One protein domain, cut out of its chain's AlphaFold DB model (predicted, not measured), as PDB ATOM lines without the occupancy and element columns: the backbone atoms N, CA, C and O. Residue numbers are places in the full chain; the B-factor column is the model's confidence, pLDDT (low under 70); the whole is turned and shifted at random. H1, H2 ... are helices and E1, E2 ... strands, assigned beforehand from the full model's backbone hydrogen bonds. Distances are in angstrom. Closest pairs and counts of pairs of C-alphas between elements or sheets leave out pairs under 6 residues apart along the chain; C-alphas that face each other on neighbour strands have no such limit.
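AT A GLANCE: This is residues 30 to 101 of the 106 residues of the protein "C-type lectin domain-containing protein" of Haplochromis burtoni (UniProt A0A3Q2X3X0). There is little regular structure here: two well-separated helices, H2 and H1, lie on either side of a middle made of loops, and the long stretch of residues 79 to 101 passes through that middle and folds back in a small hairpin loop. The printed part has 72 residues, in the order E1, H1, H2; the class is mostly helix, with 27 residues in named elements. It is compact, with a radius of gyration of the C-alphas of 12.4 A, and spans 33 by 26 by 24 A.

IN THESE COORDINATES: Find C-alpha 65 at (152.469, 181.895, 154.788); from there H2, residues 65 to 78, runs 20.2 A to C-alpha 78 at (171.267, 181.617, 147.291). H1, residues 45 to 54, runs 14.3 A from C-alpha 45 at (159.141, 187.655, 133.627). E1 is residues 34 to 36.

HOW THE PARTS SIT: H2 is apart from H1, and only just apart from E1, at 8.0 A. E1 and H1 are apart. E1 pairs with no named strand, but residues 34 to 35 of E1 pair antiparallel with residues 30 to 31. Residues 89 to 90 pair antiparallel with residues 99 to 100. In H1 and H2 every O i to N i+4 pair is within hydrogen-bond range.

THE WHOLE: The C-alphas farthest apart, of Pro 80 and Arg 94, are 34.3 A apart. The printed part has no cut, both links are short, and no printed residue is under 70 in pLDDT.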
ATOM      1  N   SER A  30     162.748 170.449 148.580       96.31
ATOM      2  CA  SER A  30     161.432 169.899 148.869       96.31
ATOM      3  C   SER A  30     160.711 170.735 149.919       96.31
ATOM      4  O   SER A  30     161.234 170.957 151.010       96.31
ATOM      5  N   PHE A  31     159.462 171.088 149.634       95.88
ATOM      6  CA  PHE A  31     158.539 171.677 150.597       95.88
ATOM      7  C   PHE A  31     157.110 171.218 150.296       95.88
ATOM      8  O   PHE A  31     156.653 171.300 149.161       95.88
ATOM      9  N   ASN A  32     156.414 170.672 151.300       93.69
ATOM     10  CA  ASN A  32     155.034 170.174 151.182       93.69
ATOM     11  C   ASN A  32     154.767 169.269 149.957       93.69
ATOM     12  O   ASN A  32     153.708 169.331 149.339       93.69
ATOM     13  N   GLY A  33     155.732 168.414 149.601       93.50
ATOM     14  CA  GLY A  33     155.607 167.488 148.470       93.50
ATOM     15  C   GLY A  33     155.797 168.120 147.086       93.50
ATOM     16  O   GLY A  33     155.644 167.422 146.087       93.50
ATOM     17  N   ARG A  34     156.153 169.408 147.012       95.56
ATOM     18  CA  ARG A  34     156.569 170.112 145.791       95.56
ATOM     19  C   ARG A  34     158.079 170.363 145.823       95.56
ATOM     20  O   ARG A  34     158.698 170.379 146.889       95.56
ATOM     21  N   CYS A  35     158.661 170.561 144.646       97.25
ATOM     22  CA  CYS A  35     160.080 170.844 144.470       97.25
ATOM     23  C   CYS A  35     160.259 172.274 143.966       97.25
ATOM     24  O   CYS A  35     159.568 172.691 143.041       97.25
ATOM     25  N   TYR A  36     161.222 172.992 144.536       97.88
ATOM     26  CA  TYR A  36     161.496 174.394 144.230       97.88
ATOM     27  C   TYR A  36     162.973 174.578 143.905       97.88
ATOM     28  O   TYR A  36     163.821 173.886 144.461       97.88
ATOM     29  N   THR A  37     163.305 175.537 143.051       97.19
ATOM     30  CA  THR A  37     164.693 175.932 142.802       97.19
ATOM     31  C   THR A  37     164.783 177.441 142.613       97.19
ATOM     32  O   THR A  37     163.806 178.078 142.220       97.19
ATOM     33  N   TYR A  38     165.938 178.020 142.934       97.12
ATOM     34  CA  TYR A  38     166.199 179.441 142.738       97.12
ATOM     35  C   TYR A  38     167.164 179.641 141.574       97.12
ATOM     36  O   TYR A  38     168.263 179.084 141.558       97.12
ATOM     37  N   VAL A  39     166.763 180.478 140.618       96.69
ATOM     38  CA  VAL A  39     167.569 180.834 139.450       96.69
ATOM     39  C   VAL A  39     168.020 182.281 139.603       96.69
ATOM     40  O   VAL A  39     167.222 183.203 139.498       96.69
ATOM     41  N   ALA A  40     169.317 182.482 139.848       95.12
ATOM     42  CA  ALA A  40     169.888 183.807 140.104       95.12
ATOM     43  C   ALA A  40     170.100 184.658 138.836       95.12
ATOM     44  O   ALA A  40     170.453 185.835 138.931       95.12
ATOM     45  N   THR A  41     169.949 184.064 137.650       95.81
ATOM     46  CA  THR A  41     170.157 184.746 136.370       95.81
ATOM     47  C   THR A  41     169.052 185.783 136.143       95.81
ATOM     48  O   THR A  41     167.883 185.403 136.096       95.81
ATOM     49  N   PRO A  42     169.383 187.076 135.959       95.94
ATOM     50  CA  PRO A  42     168.387 188.101 135.669       95.94
ATOM     51  C   PRO A  42     167.691 187.843 134.332       95.94
ATOM     52  O   PRO A  42     168.351 187.635 133.314       95.94
ATOM     53  N   MET A  43     166.362 187.885 134.336       97.12
ATOM     54  CA  MET A  43     165.514 187.621 133.175       97.12
ATOM     55  C   MET A  43     164.292 188.544 133.192       97.12
ATOM     56  O   MET A  43     163.925 189.083 134.242       97.12
ATOM     57  N   SER A  44     163.640 188.715 132.042       97.81
ATOM     58  CA  SER A  44     162.264 189.217 132.020       97.81
ATOM     59  C   SER A  44     161.322 188.182 132.652       97.81
ATOM     60  O   SER A  44     161.670 187.005 132.749       97.81
ATOM     61  N   TRP A  45     160.123 188.595 133.073       97.56
ATOM     62  CA  TRP A  45     159.141 187.655 133.627       97.56
ATOM     63  C   TRP A  45     158.805 186.528 132.633       97.56
ATOM     64  O   TRP A  45     158.784 185.358 133.008       97.56
ATOM     65  N   SER A  46     158.624 186.864 131.349       97.31
ATOM     66  CA  SER A  46     158.313 185.885 130.301       97.31
ATOM     67  C   SER A  46     159.454 184.905 130.042       97.31
ATOM     68  O   SER A  46     159.201 183.716 129.861       97.31
ATOM     69  N   ASP A  47     160.705 185.378 130.055       98.31
ATOM     70  CA  ASP A  47     161.868 184.502 129.873       98.31
ATOM     71  C   ASP A  47     162.061 183.582 131.085       98.31
ATOM     72  O   ASP A  47     162.423 182.418 130.921       98.31
ATOM     73  N   ALA A  48     161.779 184.077 132.295       98.38
ATOM     74  CA  ALA A  48     161.844 183.285 133.519       98.38
ATOM     75  C   ALA A  48     160.789 182.164 133.533       98.38
ATOM     76  O   ALA A  48     161.129 181.016 133.815       98.38
ATOM     77  N   GLU A  49     159.539 182.463 133.160       98.19
ATOM     78  CA  GLU A  49     158.492 181.442 133.015       98.19
ATOM     79  C   GLU A  49     158.855 180.425 131.928       98.19
ATOM     80  O   GLU A  49     158.781 179.221 132.162       98.19
ATOM     81  N   PHE A  50     159.329 180.879 130.762       98.19
ATOM     82  CA  PHE A  50     159.771 179.978 129.696       98.19
ATOM     83  C   PHE A  50     160.926 179.067 130.145       98.19
ATOM     84  O   PHE A  50     160.935 177.872 129.842       98.19
ATOM     85  N   HIS A  51     161.880 179.603 130.908       98.31
ATOM     86  CA  HIS A  51     162.958 178.818 131.496       98.31
ATOM     87  C   HIS A  51     162.417 177.753 132.464       98.31
ATOM     88  O   HIS A  51     162.804 176.590 132.351       98.31
ATOM     89  N   CYS A  52     161.495 178.102 133.367       98.00
ATOM     90  CA  CYS A  52     160.848 177.134 134.259       98.00
ATOM     91  C   CYS A  52     160.109 176.037 133.476       98.00
ATOM     92  O   CYS A  52     160.309 174.852 133.757       98.00
ATOM     93  N   LEU A  53     159.356 176.404 132.434       98.19
ATOM     94  CA  LEU A  53     158.651 175.456 131.563       98.19
ATOM     95  C   LEU A  53     159.614 174.489 130.866       98.19
ATOM     96  O   LEU A  53     159.326 173.297 130.767       98.19
ATOM     97  N   SER A  54     160.792 174.963 130.446       98.12
ATOM     98  CA  SER A  54     161.832 174.110 129.847       98.12
ATOM     99  C   SER A  54     162.383 173.046 130.810       98.12
ATOM    100  O   SER A  54     162.903 172.023 130.366       98.12
ATOM    101  N   GLN A  55     162.226 173.258 132.120       96.94
ATOM    102  CA  GLN A  55     162.586 172.310 133.177       96.94
ATOM    103  C   GLN A  55     161.394 171.463 133.656       96.94
ATOM    104  O   GLN A  55     161.531 170.702 134.611       96.94
ATOM    105  N   GLY A  56     160.229 171.575 133.007       97.31
ATOM    106  CA  GLY A  56     159.005 170.889 133.423       97.31
ATOM    107  C   GLY A  56     158.372 171.478 134.689       97.31
ATOM    108  O   GLY A  56     157.732 170.745 135.439       97.31
ATOM    109  N   ALA A  57     158.573 172.774 134.940       97.81
ATOM    110  CA  ALA A  57     158.044 173.508 136.088       97.81
ATOM    111  C   ALA A  57     157.430 174.856 135.668       97.81
ATOM    112  O   ALA A  57     157.374 175.184 134.488       97.81
ATOM    113  N   ASN A  58     157.000 175.657 136.641       98.50
ATOM    114  CA  ASN A  58     156.491 177.016 136.450       98.50
ATOM    115  C   ASN A  58     157.181 177.965 137.436       98.50
ATOM    116  O   ASN A  58     157.784 177.511 138.418       98.50
ATOM    117  N   LEU A  59     157.081 179.276 137.209       98.44
ATOM    118  CA  LEU A  59     157.355 180.240 138.270       98.44
ATOM    119  C   LEU A  59     156.467 179.946 139.487       98.44
ATOM    120  O   LEU A  59     155.316 179.532 139.365       98.44
ATOM    121  N   VAL A  60     157.024 180.162 140.677       98.38
ATOM    122  CA  VAL A  60     156.398 179.724 141.927       98.38
ATOM    123  C   VAL A  60     155.046 180.400 142.172       98.38
ATOM    124  O   VAL A  60     154.932 181.626 142.075       98.38
ATOM    125  N   SER A  61     154.044 179.593 142.524       98.38
ATOM    126  CA  SER A  61     152.811 180.042 143.163       98.38
ATOM    127  C   SER A  61     152.961 180.027 144.684       98.38
ATOM    128  O   SER A  61     153.687 179.198 145.226       98.38
ATOM    129  N   ILE A  62     152.318 180.968 145.377       98.00
ATOM    130  CA  ILE A  62     152.371 181.061 146.843       98.00
ATOM    131  C   ILE A  62     150.943 181.069 147.375       98.00
ATOM    132  O   ILE A  62     150.194 182.010 147.124       98.00
ATOM    133  N   HIS A  63     150.578 180.034 148.131       97.06
ATOM    134  CA  HIS A  63     149.204 179.832 148.606       97.06
ATOM    135  C   HIS A  63     149.033 179.953 150.120       97.06
ATOM    136  O   HIS A  63     147.910 179.927 150.623       97.06
ATOM    137  N   ASN A  64     150.127 180.041 150.872       96.44
ATOM    138  CA  ASN A  64     150.095 180.206 152.319       96.44
ATOM    139  C   ASN A  64     151.400 180.820 152.840       96.44
ATOM    140  O   ASN A  64     152.406 180.919 152.134       96.44
ATOM    141  N   MET A  65     151.358 181.237 154.103       96.56
ATOM    142  CA  MET A  65     152.469 181.895 154.788       96.56
ATOM    143  C   MET A  65     153.674 180.959 154.956       96.56
ATOM    144  O   MET A  65     154.822 181.400 154.937       96.56
ATOM    145  N   GLU A  66     153.442 179.659 155.123       96.12
ATOM    146  CA  GLU A  66     154.500 178.662 155.268       96.12
ATOM    147  C   GLU A  66     155.305 178.511 153.967       96.12
ATOM    148  O   GLU A  66     156.535 178.498 154.011       96.12
ATOM    149  N   GLU A  67     154.627 178.465 152.817       96.88
ATOM    150  CA  GLU A  67     155.238 178.449 151.482       96.88
ATOM    151  C   GLU A  67     155.998 179.745 151.209       96.88
ATOM    152  O   GLU A  67     157.150 179.699 150.780       96.88
ATOM    153  N   GLU A  68     155.412 180.899 151.543       96.81
ATOM    154  CA  GLU A  68     156.089 182.190 151.411       96.81
ATOM    155  C   GLU A  68     157.396 182.229 152.219       96.81
ATOM    156  O   GLU A  68     158.446 182.632 151.711       96.81
ATOM    157  N   ASN A  69     157.360 181.764 153.470       96.25
ATOM    158  CA  ASN A  69     158.537 181.714 154.335       96.25
ATOM    159  C   ASN A  69     159.601 180.742 153.813       96.25
ATOM    160  O   ASN A  69     160.798 181.054 153.872       96.25
ATOM    161  N   PHE A  70     159.194 179.587 153.281       96.50
ATOM    162  CA  PHE A  70     160.106 178.654 152.624       96.50
ATOM    163  C   PHE A  70     160.776 179.289 151.399       96.50
ATOM    164  O   PHE A  70     162.005 179.289 151.319       96.50
ATOM    165  N   VAL A  71     160.007 179.909 150.497       96.62
ATOM    166  CA  VAL A  71     160.530 180.570 149.288       96.62
ATOM    167  C   VAL A  71     161.486 181.709 149.653       96.62
ATOM    168  O   VAL A  71     162.581 181.794 149.098       96.62
ATOM    169  N   ARG A  72     161.144 182.546 150.640       95.62
ATOM    170  CA  ARG A  72     162.036 183.612 151.136       95.62
ATOM    171  C   ARG A  72     163.337 183.058 151.713       95.62
ATOM    172  O   ARG A  72     164.403 183.622 151.467       95.62
ATOM    173  N   SER A  73     163.267 181.956 152.459       95.19
ATOM    174  CA  SER A  73     164.454 181.295 153.020       95.19
ATOM    175  C   SER A  73     165.339 180.713 151.921       95.19
ATOM    176  O   SER A  73     166.560 180.864 151.970       95.19
ATOM    177  N   LEU A  74     164.722 180.108 150.902       95.56
ATOM    178  CA  LEU A  74     165.407 179.592 149.726       95.56
ATOM    179  C   LEU A  74     166.145 180.711 148.981       95.56
ATOM    180  O   LEU A  74     167.348 180.596 148.753       95.56
ATOM    181  N   ILE A  75     165.462 181.820 148.678       95.75
ATOM    182  CA  ILE A  75     166.071 182.984 148.022       95.75
ATOM    183  C   ILE A  75     167.221 183.525 148.870       95.75
ATOM    184  O   ILE A  75     168.320 183.673 148.358       95.75
ATOM    185  N   ARG A  76     167.025 183.755 150.173       94.94
ATOM    186  CA  ARG A  76     168.073 184.297 151.058       94.94
ATOM    187  C   ARG A  76     169.324 183.416 151.113       94.94
ATOM    188  O   ARG A  76     170.425 183.940 151.276       94.94
ATOM    189  N   ASN A  77     169.168 182.099 150.994       93.44
ATOM    190  CA  ASN A  77     170.289 181.162 151.003       93.44
ATOM    191  C   ASN A  77     171.162 181.266 149.740       93.44
ATOM    192  O   ASN A  77     172.377 181.103 149.827       93.44
ATOM    193  N   PHE A  78     170.561 181.548 148.580       93.81
ATOM    194  CA  PHE A  78     171.267 181.617 147.291       93.81
ATOM    195  C   PHE A  78     171.527 183.044 146.789       93.81
ATOM    196  O   PHE A  78     172.433 183.261 145.987       93.81
ATOM    197  N   ASP A  79     170.781 184.020 147.294       95.19
ATOM    198  CA  ASP A  79     170.967 185.450 147.090       95.19
ATOM    199  C   ASP A  79     170.875 186.190 148.438       95.19
ATOM    200  O   ASP A  79     169.822 186.720 148.812       95.19
ATOM    201  N   PRO A  80     171.993 186.271 149.187       92.06
ATOM    202  CA  PRO A  80     172.050 187.003 150.452       92.06
ATOM    203  C   PRO A  80     171.714 188.496 150.322       92.06
ATOM    204  O   PRO A  80     171.349 189.124 151.318       92.06
ATOM    205  N   ALA A  81     171.826 189.067 149.115       93.25
ATOM    206  CA  ALA A  81     171.448 190.451 148.838       93.25
ATOM    207  C   ALA A  81     169.930 190.629 148.660       93.25
ATOM    208  O   ALA A  81     169.474 191.768 148.596       93.25
ATOM    209  N   GLN A  82     169.159 189.532 148.614       89.31
ATOM    210  CA  GLN A  82     167.694 189.518 148.547       89.31
ATOM    211  C   GLN A  82     167.153 190.398 147.416       89.31
ATOM    212  O   GLN A  82     166.265 191.231 147.616       89.31
ATOM    213  N   ARG A  83     167.718 190.243 146.213       92.81
ATOM    214  CA  ARG A  83     167.232 190.975 145.041       92.81
ATOM    215  C   ARG A  83     165.802 190.548 144.710       92.81
ATOM    216  O   ARG A  83     165.376 189.432 145.010       92.81
ATOM    217  N   ALA A  84     165.064 191.453 144.068       94.12
ATOM    218  CA  ALA A  84     163.720 191.154 143.593       94.12
ATOM    219  C   ALA A  84     163.749 189.926 142.670       94.12
ATOM    220  O   ALA A  84     164.558 189.858 141.745       94.12
ATOM    221  N   SER A  85     162.876 188.964 142.955       96.62
ATOM    222  CA  SER A  85     162.777 187.687 142.250       96.62
ATOM    223  C   SER A  85     161.381 187.546 141.656       96.62
ATOM    224  O   SER A  85     160.401 187.948 142.286       96.62
ATOM    225  N   TRP A  86     161.284 186.987 140.451       97.94
ATOM    226  CA  TRP A  86     159.992 186.744 139.812       97.94
ATOM    227  C   TRP A  86     159.232 185.600 140.491       97.94
ATOM    228  O   TRP A  86     159.819 184.599 140.899       97.94
ATOM    229  N   ILE A  87     157.910 185.751 140.559       98.06
ATOM    230  CA  ILE A  87     156.945 184.715 140.944       98.06
ATOM    231  C   ILE A  87     155.911 184.554 139.823       98.06
ATOM    232  O   ILE A  87     155.853 185.376 138.905       98.06
ATOM    233  N   GLY A  88     155.084 183.513 139.892       98.06
ATOM    234  CA  GLY A  88     154.154 183.167 138.815       98.06
ATOM    235  C   GLY A  88     152.927 184.072 138.695       98.06
ATOM    236  O   GLY A  88     152.164 183.917 137.745       98.06
ATOM    237  N   LEU A  89     152.703 184.998 139.635       97.69
ATOM    238  CA  LEU A  89     151.523 185.862 139.626       97.69
ATOM    239  C   LEU A  89     151.669 186.923 138.533       97.69
ATOM    240  O   LEU A  89     152.593 187.736 138.568       97.69
ATOM    241  N   SER A  90     150.751 186.929 137.572       96.62
ATOM    242  CA  SER A  90     150.734 187.901 136.477       96.62
ATOM    243  C   SER A  90     149.312 188.197 136.013       96.62
ATOM    244  O   SER A  90     148.400 187.399 136.221       96.62
ATOM    245  N   ASP A  91     149.113 189.329 135.351       95.69
ATOM    246  CA  ASP A  91     147.864 189.699 134.681       95.69
ATOM    247  C   ASP A  91     148.039 189.841 133.159       95.69
ATOM    248  O   ASP A  91     147.177 190.374 132.463       95.69
ATOM    249  N   VAL A  92     149.117 189.264 132.612       91.56
ATOM    250  CA  VAL A  92     149.472 189.327 131.183       91.56
ATOM    251  C   VAL A  92     148.362 188.809 130.256       91.56
ATOM    252  O   VAL A  92     148.291 189.181 129.089       91.56
ATOM    253  N   HIS A  93     147.471 187.954 130.765       87.75
ATOM    254  CA  HIS A  93     146.320 187.444 130.010       87.75
ATOM    255  C   HIS A  93     145.166 188.454 129.944       87.75
ATOM    256  O   HIS A  93     144.422 188.485 128.962       87.75
ATOM    257  N   ARG A  94     144.976 189.249 131.000       92.00
ATOM    258  CA  ARG A  94     143.947 190.283 131.099       92.00
ATOM    259  C   ARG A  94     144.328 191.255 132.210       92.00
ATOM    260  O   ARG A  94     144.163 190.922 133.381       92.00
ATOM    261  N   GLU A  95     144.719 192.463 131.816       95.31
ATOM    262  CA  GLU A  95     145.034 193.572 132.722       95.31
ATOM    263  C   GLU A  95     143.995 193.704 133.848       95.31
ATOM    264  O   GLU A  95     142.776 193.682 133.605       95.31
ATOM    265  N   GLY A  96     144.477 193.811 135.087       95.12
ATOM    266  CA  GLY A  96     143.640 193.897 136.286       95.12
ATOM    267  C   GLY A  96     143.057 192.560 136.766       95.12
ATOM    268  O   GLY A  96     142.350 192.535 137.776       95.12
ATOM    269  N   ARG A  97     143.344 191.441 136.087       94.88
ATOM    270  CA  ARG A  97     142.999 190.084 136.531       94.88
ATOM    271  C   ARG A  97     144.259 189.237 136.692       94.88
ATOM    272  O   ARG A  97     144.710 188.585 135.756       94.88
ATOM    273  N   TRP A  98     144.745 189.188 137.925       95.69
ATOM    274  CA  TRP A  98     145.891 188.376 138.315       95.69
ATOM    275  C   TRP A  98     145.563 186.883 138.320       95.69
ATOM    276  O   TRP A  98     144.478 186.475 138.743       95.69
ATOM    277  N   MET A  99     146.503 186.080 137.833       97.06
ATOM    278  CA  MET A  99     146.448 184.623 137.763       97.06
ATOM    279  C   MET A  99     147.857 184.051 137.955       97.06
ATOM    280  O   MET A  99     148.843 184.672 137.551       97.06
ATOM    281  N   TRP A 100     147.959 182.867 138.557       97.81
ATOM    282  CA  TRP A 100     149.219 182.129 138.623       97.81
ATOM    283  C   TRP A 100     149.520 181.442 137.287       97.81
ATOM    284  O   TRP A 100     148.623 180.860 136.672       97.81
ATOM    285  N   SER A 101     150.779 181.487 136.841       97.19
ATOM    286  CA  SER A 101     151.220 180.851 135.590       97.19
ATOM    287  C   SER A 101     151.097 179.323 135.601       97.19
ATOM    288  O   SER A 101     150.883 178.726 134.548       97.19
TER     289      SER A 101